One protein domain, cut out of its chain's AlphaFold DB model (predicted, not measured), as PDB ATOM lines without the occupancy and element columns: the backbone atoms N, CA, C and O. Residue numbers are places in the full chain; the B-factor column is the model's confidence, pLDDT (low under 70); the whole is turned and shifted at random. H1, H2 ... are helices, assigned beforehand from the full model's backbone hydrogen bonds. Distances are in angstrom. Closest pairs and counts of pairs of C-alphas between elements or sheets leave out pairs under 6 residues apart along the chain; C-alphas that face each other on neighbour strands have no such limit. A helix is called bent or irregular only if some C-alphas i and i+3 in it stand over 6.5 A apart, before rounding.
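AT A GLANCE: This is residues 9 to 86 of the 223 residues of the protein "Acyl_transf_3 domain-containing protein" of Verrucomicrobia bacterium 13_2_20CM_55_10 (UniProt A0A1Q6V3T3). The long helix H1 folds back as a V; H3 runs side by side with its second arm, H1b, and the first arm, H1a, crosses H3. Short H2 sits toward the V's open end. The printed part has 78 residues with three named helices, H1, H2, H3 in order: all helix. It is compact, radius of gyration of the C-alphas 13.0 A, spanning 41 by 23 by 17 A.

IN THESE COORDINATES: H1, residues 9 to 53, assigned as one helix by its hydrogen bonds, is bent: C-alphas 29 and 32 are 9.2 A apart. H1a, residues 9 to 29, begins at C-alpha 9 (108.401, 272.747, 242.681) and measures 27.9 A; H1b, residues 32 to 53, 30.1 A. H2 is residues 58 to 64, 8.9 A. H3, residues 66 to 85, 27.5 A, ends at C-alpha 85 (93.691, 267.542, 217.428).

HOW THE PARTS SIT: H1a touches H3 at a steep tilt of 47 degrees, closest C-alphas Met 12 and Ala 66, 4.9 A. H1b touches H3 at a shallow tilt of 11 degrees, opposite ways, closest C-alphas Cys 40 and Pro 71, 4.6 A. H1b and H2, a hairpin, only just touch, with 3 pairs of C-alphas within 8 A. Every O i to N i+4 pair is within hydrogen-bond range in H1b and H2, 15 of 17 in H1a, 14 of 16 in H3.

THE WHOLE: The farthest C-alphas, Trp 54 and Ser 86, are 41.9 A apart. The printed part has no cut, both links are tight, and no printed residue is under 70 in pLDDT.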
ATOM      1  N   TYR A   9     109.013 273.448 243.815       80.94
ATOM      2  CA  TYR A   9     108.401 272.747 242.681       80.94
ATOM      3  C   TYR A   9     108.876 271.294 242.543       80.94
ATOM      4  O   TYR A   9     108.171 270.517 241.914       80.94
ATOM      5  N   PHE A  10     110.007 270.876 243.131       85.12
ATOM      6  CA  PHE A  10     110.449 269.473 243.039       85.12
ATOM      7  C   PHE A  10     109.456 268.525 243.712       85.12
ATOM      8  O   PHE A  10     109.061 267.522 243.120       85.12
ATOM      9  N   ALA A  11     109.012 268.865 244.925       85.94
ATOM     10  CA  ALA A  11     108.004 268.085 245.642       85.94
ATOM     11  C   ALA A  11     106.688 268.019 244.849       85.94
ATOM     12  O   ALA A  11     106.083 266.953 244.728       85.94
ATOM     13  N   MET A  12     106.291 269.145 244.254       91.25
ATOM     14  CA  MET A  12     105.125 269.234 243.378       91.25
ATOM     15  C   MET A  12     105.278 268.368 242.116       91.25
ATOM     16  O   MET A  12     104.351 267.652 241.752       91.25
ATOM     17  N   LEU A  13     106.438 268.398 241.451       90.94
ATOM     18  CA  LEU A  13     106.704 267.608 240.247       90.94
ATOM     19  C   LEU A  13     106.678 266.109 240.528       90.94
ATOM     20  O   LEU A  13     106.116 265.364 239.732       90.94
ATOM     21  N   ILE A  14     107.241 265.665 241.656       92.50
ATOM     22  CA  ILE A  14     107.181 264.256 242.068       92.50
ATOM     23  C   ILE A  14     105.722 263.830 242.246       92.50
ATOM     24  O   ILE A  14     105.314 262.803 241.709       92.50
ATOM     25  N   GLN A  15     104.916 264.637 242.941       94.69
ATOM     26  CA  GLN A  15     103.484 264.371 243.097       94.69
ATOM     27  C   GLN A  15     102.775 264.300 241.743       94.69
ATOM     28  O   GLN A  15     102.059 263.332 241.497       94.69
ATOM     29  N   PHE A  16     103.008 265.267 240.847       95.12
ATOM     30  CA  PHE A  16     102.425 265.242 239.506       95.12
ATOM     31  C   PHE A  16     102.846 264.020 238.709       95.12
ATOM     32  O   PHE A  16     101.996 263.414 238.073       95.12
ATOM     33  N   TYR A  17     104.113 263.622 238.776       94.75
ATOM     34  CA  TYR A  17     104.602 262.427 238.100       94.75
ATOM     35  C   TYR A  17     103.896 261.161 238.604       94.75
ATOM     36  O   TYR A  17     103.490 260.323 237.803       94.75
ATOM     37  N   LEU A  18     103.676 261.055 239.919       96.19
ATOM     38  CA  LEU A  18     102.959 259.933 240.527       96.19
ATOM     39  C   LEU A  18     101.478 259.890 240.126       96.19
ATOM     40  O   LEU A  18     100.961 258.816 239.825       96.19
ATOM     41  N   ILE A  19     100.791 261.036 240.091       95.75
ATOM     42  CA  ILE A  19      99.364 261.093 239.722       95.75
ATOM     43  C   ILE A  19      99.137 261.192 238.207       95.75
ATOM     44  O   ILE A  19      98.004 261.044 237.745       95.75
ATOM     45  N   PHE A  20     100.187 261.424 237.417       95.94
ATOM     46  CA  PHE A  20     100.098 261.623 235.973       95.94
ATOM     47  C   PHE A  20      99.366 260.491 235.241       95.94
ATOM     48  O   PHE A  20      98.513 260.817 234.416       95.94
ATOM     49  N   PRO A  21      99.593 259.190 235.526       96.62
ATOM     50  CA  PRO A  21      98.858 258.117 234.854       96.62
ATOM     51  C   PRO A  21      97.338 258.236 235.025       96.62
ATOM     52  O   PRO A  21      96.589 258.029 234.068       96.62
ATOM     53  N   LEU A  22      96.886 258.629 236.221       96.25
ATOM     54  CA  LEU A  22      95.473 258.855 236.518       96.25
ATOM     55  C   LEU A  22      94.943 260.083 235.773       96.25
ATOM     56  O   LEU A  22      93.917 259.995 235.097       96.25
ATOM     57  N   LEU A  23      95.663 261.209 235.844       95.94
ATOM     58  CA  LEU A  23      95.292 262.438 235.138       95.94
ATOM     59  C   LEU A  23      95.208 262.211 233.626       95.94
ATOM     60  O   LEU A  23      94.255 262.641 232.982       95.94
ATOM     61  N   PHE A  24      96.172 261.489 233.057       95.75
ATOM     62  CA  PHE A  24      96.215 261.167 231.637       95.75
ATOM     63  C   PHE A  24      95.054 260.261 231.222       95.75
ATOM     64  O   PHE A  24      94.415 260.493 230.194       95.75
ATOM     65  N   TRP A  25      94.739 259.249 232.030       96.69
ATOM     66  CA  TRP A  25      93.576 258.398 231.804       96.69
ATOM     67  C   TRP A  25      92.263 259.193 231.844       96.69
ATOM     68  O   TRP A  25      91.436 259.040 230.942       96.69
ATOM     69  N   MET A  26      92.093 260.092 232.822       95.19
ATOM     70  CA  MET A  26      90.926 260.978 232.909       95.19
ATOM     71  C   MET A  26      90.831 261.897 231.690       95.19
ATOM     72  O   MET A  26      89.774 261.984 231.065       95.19
ATOM     73  N   ALA A  27      91.944 262.526 231.308       95.00
ATOM     74  CA  ALA A  27      92.020 263.417 230.158       95.00
ATOM     75  C   ALA A  27      91.616 262.702 228.858       95.00
ATOM     76  O   ALA A  27      90.834 263.230 228.067       95.00
ATOM     77  N   ARG A  28      92.060 261.453 228.662       94.50
ATOM     78  CA  ARG A  28      91.663 260.636 227.503       94.50
ATOM     79  C   ARG A  28      90.174 260.302 227.468       94.50
ATOM     80  O   ARG A  28      89.632 260.181 226.374       94.50
ATOM     81  N   ARG A  29      89.534 260.115 228.624       95.25
ATOM     82  CA  ARG A  29      88.108 259.760 228.708       95.25
ATOM     83  C   ARG A  29      87.184 260.961 228.543       95.25
ATOM     84  O   ARG A  29      86.158 260.843 227.888       95.25
ATOM     85  N   LEU A  30      87.539 262.091 229.147       94.44
ATOM     86  CA  LEU A  30      86.676 263.274 229.239       94.44
ATOM     87  C   LEU A  30      86.906 264.271 228.096       94.44
ATOM     88  O   LEU A  30      86.053 265.114 227.818       94.44
ATOM     89  N   GLY A  31      88.055 264.182 227.424       94.50
ATOM     90  CA  GLY A  31      88.490 265.184 226.462       94.50
ATOM     91  C   GLY A  31      89.063 266.437 227.142       94.50
ATOM     92  O   GLY A  31      88.961 266.598 228.359       94.50
ATOM     93  N   PRO A  32      89.683 267.340 226.361       95.06
ATOM     94  CA  PRO A  32      90.495 268.433 226.901       95.06
ATOM     95  C   PRO A  32      89.676 269.466 227.685       95.06
ATOM     96  O   PRO A  32      90.099 269.908 228.747       95.06
ATOM     97  N   TRP A  33      88.475 269.812 227.209       95.31
ATOM     98  CA  TRP A  33      87.630 270.828 227.844       95.31
ATOM     99  C   TRP A  33      87.129 270.407 229.225       95.31
ATOM    100  O   TRP A  33      87.356 271.112 230.207       95.31
ATOM    101  N   TRP A  34      86.481 269.245 229.320       96.62
ATOM    102  CA  TRP A  34      85.938 268.755 230.589       96.62
ATOM    103  C   TRP A  34      87.035 268.405 231.588       96.62
ATOM    104  O   TRP A  34      86.889 268.697 232.773       96.62
ATOM    105  N   PHE A  35      88.152 267.848 231.115       97.38
ATOM    106  CA  PHE A  35      89.320 267.615 231.954       97.38
ATOM    107  C   PHE A  35      89.841 268.917 232.576       97.38
ATOM    108  O   PHE A  35      90.018 268.966 233.792       97.38
ATOM    109  N   LEU A  36      90.016 269.977 231.774       97.50
ATOM    110  CA  LEU A  36      90.478 271.271 232.275       97.50
ATOM    111  C   LEU A  36      89.508 271.866 233.299       97.50
ATOM    112  O   LEU A  36      89.943 272.308 234.356       97.50
ATOM    113  N   ILE A  37      88.199 271.836 233.029       97.69
ATOM    114  CA  ILE A  37      87.181 272.370 233.949       97.69
ATOM    115  C   ILE A  37      87.219 271.636 235.295       97.69
ATOM    116  O   ILE A  37      87.244 272.280 236.343       97.69
ATOM    117  N   ILE A  38      87.261 270.300 235.280       97.12
ATOM    118  CA  ILE A  38      87.293 269.485 236.503       97.12
ATOM    119  C   ILE A  38      88.594 269.719 237.277       97.12
ATOM    120  O   ILE A  38      88.562 269.878 238.496       97.12
ATOM    121  N   ALA A  39      89.729 269.788 236.582       97.12
ATOM    122  CA  ALA A  39      91.023 270.077 237.189       97.12
ATOM    123  C   ALA A  39      91.076 271.482 237.812       97.12
ATOM    124  O   ALA A  39      91.563 271.636 238.933       97.12
ATOM    125  N   CYS A  40      90.522 272.488 237.128       97.19
ATOM    126  CA  CYS A  40      90.363 273.843 237.651       97.19
ATOM    127  C   CYS A  40      89.488 273.854 238.906       97.19
ATOM    128  O   CYS A  40      89.893 274.404 239.926       97.19
ATOM    129  N   ALA A  41      88.323 273.201 238.864       96.81
ATOM    130  CA  ALA A  41      87.425 273.115 240.010       96.81
ATOM    131  C   ALA A  41      88.108 272.446 241.213       96.81
ATOM    132  O   ALA A  41      88.096 273.003 242.309       96.81
ATOM    133  N   ALA A  42      88.764 271.301 241.006       96.81
ATOM    134  CA  ALA A  42      89.495 270.594 242.055       96.81
ATOM    135  C   ALA A  42      90.642 271.436 242.636       96.81
ATOM    136  O   ALA A  42      90.795 271.516 243.855       96.81
ATOM    137  N   GLY A  43      91.427 272.096 241.781       96.00
ATOM    138  CA  GLY A  43      92.554 272.917 242.208       96.00
ATOM    139  C   GLY A  43      92.141 274.179 242.956       96.00
ATOM    140  O   GLY A  43      92.675 274.466 244.027       96.00
ATOM    141  N   PHE A  44      91.149 274.913 242.449       95.38
ATOM    142  CA  PHE A  44      90.631 276.102 243.128       95.38
ATOM    143  C   PHE A  44      89.906 275.753 244.423       95.38
ATOM    144  O   PHE A  44      90.067 276.469 245.408       95.38
ATOM    145  N   PHE A  45      89.183 274.632 244.465       95.62
ATOM    146  CA  PHE A  45      88.588 274.136 245.702       95.62
ATOM    147  C   PHE A  45      89.661 273.777 246.736       95.62
ATOM    148  O   PHE A  45      89.583 274.226 247.876       95.62
ATOM    149  N   ALA A  46      90.714 273.055 246.339       94.75
ATOM    150  CA  ALA A  46      91.842 272.762 247.223       94.75
ATOM    151  C   ALA A  46      92.492 274.043 247.768       94.75
ATOM    152  O   ALA A  46      92.755 274.146 248.966       94.75
ATOM    153  N   ARG A  47      92.702 275.050 246.913       93.38
ATOM    154  CA  ARG A  47      93.222 276.359 247.336       93.38
ATOM    155  C   ARG A  47      92.268 277.077 248.287       93.38
ATOM    156  O   ARG A  47      92.729 277.612 249.284       93.38
ATOM    157  N   TYR A  48      90.963 277.062 248.028       92.88
ATOM    158  CA  TYR A  48      89.965 277.635 248.933       92.88
ATOM    159  C   TYR A  48      90.024 276.985 250.320       92.88
ATOM    160  O   TYR A  48      90.095 277.689 251.326       92.88
ATOM    161  N   ILE A  49      90.080 275.651 250.382       94.19
ATOM    162  CA  ILE A  49      90.190 274.928 251.650       94.19
ATOM    163  C   ILE A  49      91.467 275.329 252.389       94.19
ATOM    164  O   ILE A  49      91.400 275.644 253.570       94.19
ATOM    165  N   LEU A  50      92.611 275.380 251.705       92.31
ATOM    166  CA  LEU A  50      93.908 275.633 252.344       92.31
ATOM    167  C   LEU A  50      94.218 277.113 252.607       92.31
ATOM    168  O   LEU A  50      95.157 277.405 253.346       92.31
ATOM    169  N   LEU A  51      93.471 278.043 252.009       90.38
ATOM    170  CA  LEU A  51      93.639 279.486 252.220       90.38
ATOM    171  C   LEU A  51      92.559 280.090 253.123       90.38
ATOM    172  O   LEU A  51      92.845 281.066 253.809       90.38
ATOM    173  N   VAL A  52      91.340 279.541 253.122       89.69
ATOM    174  CA  VAL A  52      90.184 280.121 253.830       89.69
ATOM    175  C   VAL A  52      89.715 279.228 254.973       89.69
ATOM    176  O   VAL A  52      89.626 279.689 256.105       89.69
ATOM    177  N   VAL A  53      89.400 277.960 254.691       92.12
ATOM    178  CA  VAL A  53      88.732 277.076 255.668       92.12
ATOM    179  C   VAL A  53      89.714 276.540 256.708       92.12
ATOM    180  O   VAL A  53      89.444 276.578 257.903       92.12
ATOM    181  N   TRP A  54      90.865 276.054 256.250       91.88
ATOM    182  CA  TRP A  54      91.953 275.557 257.077       91.88
ATOM    183  C   TRP A  54      93.278 276.149 256.591       91.88
ATOM    184  O   TRP A  54      94.021 275.484 255.863       91.88
ATOM    185  N   PRO A  55      93.582 277.397 256.990       90.00
ATOM    186  CA  PRO A  55      94.773 278.103 256.546       90.00
ATOM    187  C   PRO A  55      96.045 277.291 256.803       90.00
ATOM    188  O   PRO A  55      96.359 276.947 257.944       90.00
ATOM    189  N   GLN A  56      96.771 276.985 255.731       89.56
ATOM    190  CA  GLN A  56      98.066 276.314 255.782       89.56
ATOM    191  C   GLN A  56      99.205 277.266 255.430       89.56
ATOM    192  O   GLN A  56      99.015 278.370 254.922       89.56
ATOM    193  N   ASN A  57     100.432 276.807 255.682       87.12
ATOM    194  CA  ASN A  57     101.631 277.519 255.267       87.12
ATOM    195  C   ASN A  57     101.632 277.753 253.742       87.12
ATOM    196  O   ASN A  57     101.342 276.840 252.970       87.12
ATOM    197  N   GLY A  58     102.032 278.948 253.296       83.00
ATOM    198  CA  GLY A  58     102.085 279.293 251.870       83.00
ATOM    199  C   GLY A  58     102.954 278.351 251.027       83.00
ATOM    200  O   GLY A  58     102.620 278.086 249.878       83.00
ATOM    201  N   LEU A  59     104.010 277.754 251.596       84.19
ATOM    202  CA  LEU A  59     104.827 276.736 250.918       84.19
ATOM    203  C   LEU A  59     104.029 275.461 250.608       84.19
ATOM    204  O   LEU A  59     104.280 274.800 249.598       84.19
ATOM    205  N   TRP A  60     103.049 275.131 251.453       85.75
ATOM    206  CA  TRP A  60     102.150 274.003 251.236       85.75
ATOM    207  C   TRP A  60     101.222 274.258 250.047       85.75
ATOM    208  O   TRP A  60     101.109 273.406 249.170       85.75
ATOM    209  N   VAL A  61     100.644 275.459 249.968       87.00
ATOM    210  CA  VAL A  61      99.785 275.890 248.850       87.00
ATOM    211  C   VAL A  61     100.581 276.054 247.549       87.00
ATOM    212  O   VAL A  61     100.063 275.780 246.468       87.00
ATOM    213  N   LEU A  62     101.847 276.472 247.643       82.75
ATOM    214  CA  LEU A  62     102.713 276.704 246.488       82.75
ATOM    215  C   LEU A  62     103.186 275.399 245.831       82.75
ATOM    216  O   LEU A  62     103.144 275.287 244.610       82.75
ATOM    217  N   GLY A  63     103.637 274.417 246.618       83.12
ATOM    218  CA  GLY A  63     104.186 273.164 246.075       83.12
ATOM    219  C   GLY A  63     104.174 271.952 247.001       83.12
ATOM    220  O   GLY A  63     104.438 270.843 246.537       83.12
ATOM    221  N   GLY A  64     103.862 272.129 248.287       86.75
ATOM    222  CA  GLY A  64     103.691 271.003 249.209       86.75
ATOM    223  C   GLY A  64     102.491 270.127 248.846       86.75
ATOM    224  O   GLY A  64     102.579 268.909 248.968       86.75
ATOM    225  N   PHE A  65     101.422 270.718 248.307       92.38
ATOM    226  CA  PHE A  65     100.248 270.009 247.809       92.38
ATOM    227  C   PHE A  65      99.991 270.329 246.335       92.38
ATOM    228  O   PHE A  65      99.457 271.382 245.987       92.38
ATOM    229  N   ALA A  66     100.347 269.397 245.448       93.00
ATOM    230  CA  ALA A  66     100.326 269.630 244.003       93.00
ATOM    231  C   ALA A  66      98.929 269.935 243.443       93.00
ATOM    232  O   ALA A  66      98.819 270.614 242.425       93.00
ATOM    233  N   ILE A  67      97.851 269.512 244.115       94.56
ATOM    234  CA  ILE A  67      96.482 269.801 243.662       94.56
ATOM    235  C   ILE A  67      96.216 271.314 243.614       94.56
ATOM    236  O   ILE A  67      95.519 271.776 242.714       94.56
ATOM    237  N   CYS A  68      96.852 272.120 244.472       93.25
ATOM    238  CA  CYS A  68      96.763 273.584 244.402       93.25
ATOM    239  C   CYS A  68      97.337 274.193 243.115       93.25
ATOM    240  O   CYS A  68      97.076 275.363 242.840       93.25
ATOM    241  N   ARG A  69      98.121 273.426 242.354       93.25
ATOM    242  CA  ARG A  69      98.739 273.813 241.077       93.25
ATOM    243  C   ARG A  69      98.274 272.928 239.915       93.25
ATOM    244  O   ARG A  69      98.849 272.928 238.826       93.25
ATOM    245  N   LEU A  70      97.255 272.101 240.168       95.81
ATOM    246  CA  LEU A  70      96.648 271.229 239.171       95.81
ATOM    247  C   LEU A  70      96.058 272.000 237.980       95.81
ATOM    248  O   LEU A  70      96.209 271.493 236.871       95.81
ATOM    249  N   PRO A  71      95.435 273.187 238.142       97.06
ATOM    250  CA  PRO A  71      94.906 273.945 237.009       97.06
ATOM    251  C   PRO A  71      95.983 274.252 235.957       97.06
ATOM    252  O   PRO A  71      95.768 274.048 234.765       97.06
ATOM    253  N   GLU A  72      97.175 274.664 236.391       95.69
ATOM    254  CA  GLU A  72      98.319 274.988 235.537       95.69
ATOM    255  C   GLU A  72      98.837 273.744 234.805       95.69
ATOM    256  O   GLU A  72      99.060 273.766 233.593       95.69
ATOM    257  N   PHE A  73      98.984 272.631 235.527       95.50
ATOM    258  CA  PHE A  73      99.413 271.364 234.937       95.50
ATOM    259  C   PHE A  73      98.386 270.831 233.924       95.50
ATOM    260  O   PHE A  73      98.736 270.406 232.818       95.50
ATOM    261  N   ALA A  74      97.100 270.907 234.270       97.00
ATOM    262  CA  ALA A  74      96.004 270.467 233.423       97.00
ATOM    263  C   ALA A  74      95.841 271.336 232.173       97.00
ATOM    264  O   ALA A  74      95.515 270.804 231.109       97.00
ATOM    265  N   LEU A  75      96.110 272.642 232.261       97.38
ATOM    266  CA  LEU A  75      96.163 273.523 231.098       97.38
ATOM    267  C   LEU A  75      97.234 273.051 230.111       97.38
ATOM    268  O   LEU A  75      96.939 272.909 228.926       97.38
ATOM    269  N   GLY A  76      98.438 272.722 230.592       95.81
ATOM    270  CA  GLY A  76      99.507 272.169 229.756       95.81
ATOM    271  C   GLY A  76      99.103 270.866 229.055       95.81
ATOM    272  O   GLY A  76      99.275 270.725 227.843       95.81
ATOM    273  N   MET A  77      98.486 269.934 229.787       97.06
ATOM    274  CA  MET A  77      97.959 268.692 229.203       97.06
ATOM    275  C   MET A  77      96.862 268.956 228.162       97.06
ATOM    276  O   MET A  77      96.849 268.335 227.099       97.06
ATOM    277  N   SER A  78      95.956 269.895 228.444       96.94
ATOM    278  CA  SER A  78      94.848 270.250 227.550       96.94
ATOM    279  C   SER A  78      95.353 270.903 226.265       96.94
ATOM    280  O   SER A  78      94.900 270.542 225.181       96.94
ATOM    281  N   LEU A  79      96.360 271.780 226.364       96.25
ATOM    282  CA  LEU A  79      97.055 272.360 225.215       96.25
ATOM    283  C   LEU A  79      97.713 271.281 224.351       96.25
ATOM    284  O   LEU A  79      97.553 271.315 223.133       96.25
ATOM    285  N   ALA A  80      98.371 270.286 224.951       95.12
ATOM    286  CA  ALA A  80      98.951 269.168 224.204       95.12
ATOM    287  C   ALA A  80      97.880 268.333 223.475       95.12
ATOM    288  O   ALA A  80      98.069 267.914 222.331       95.12
ATOM    289  N   MET A  81      96.722 268.116 224.103       96.06
ATOM    290  CA  MET A  81      95.599 267.422 223.469       96.06
ATOM    291  C   MET A  81      94.980 268.231 222.326       96.06
ATOM    292  O   MET A  81      94.706 267.665 221.268       96.06
ATOM    293  N   TRP A  82      94.776 269.539 222.506       96.31
ATOM    294  CA  TRP A  82      94.299 270.418 221.437       96.31
ATOM    295  C   TRP A  82      95.307 270.513 220.294       96.31
ATOM    296  O   TRP A  82      94.901 270.506 219.136       96.31
ATOM    297  N   HIS A  83      96.607 270.537 220.594       95.88
ATOM    298  CA  HIS A  83      97.671 270.526 219.590       95.88
ATOM    299  C   HIS A  83      97.641 269.231 218.771       95.88
ATOM    300  O   HIS A  83      97.628 269.279 217.545       95.88
ATOM    301  N   ARG A  84      97.457 268.076 219.423       94.44
ATOM    302  CA  ARG A  84      97.252 266.796 218.726       94.44
ATOM    303  C   ARG A  84      96.013 266.793 217.820       94.44
ATOM    304  O   ARG A  84      96.029 266.136 216.784       94.44
ATOM    305  N   GLN A  85      94.932 267.470 218.214       93.50
ATOM    306  CA  GLN A  85      93.691 267.542 217.428       93.50
ATOM    307  C   GLN A  85      93.781 268.548 216.271       93.50
ATOM    308  O   GLN A  85      93.235 268.308 215.198       93.50
ATOM    309  N   SER A  86      94.434 269.692 216.486       92.31
ATOM    310  CA  SER A  86      94.554 270.773 215.507       92.31
ATOM    311  C   SER A  86      95.823 271.597 215.746       92.31
ATOM    312  O   SER A  86      95.775 272.730 216.233       92.31
TER     313      SER A  86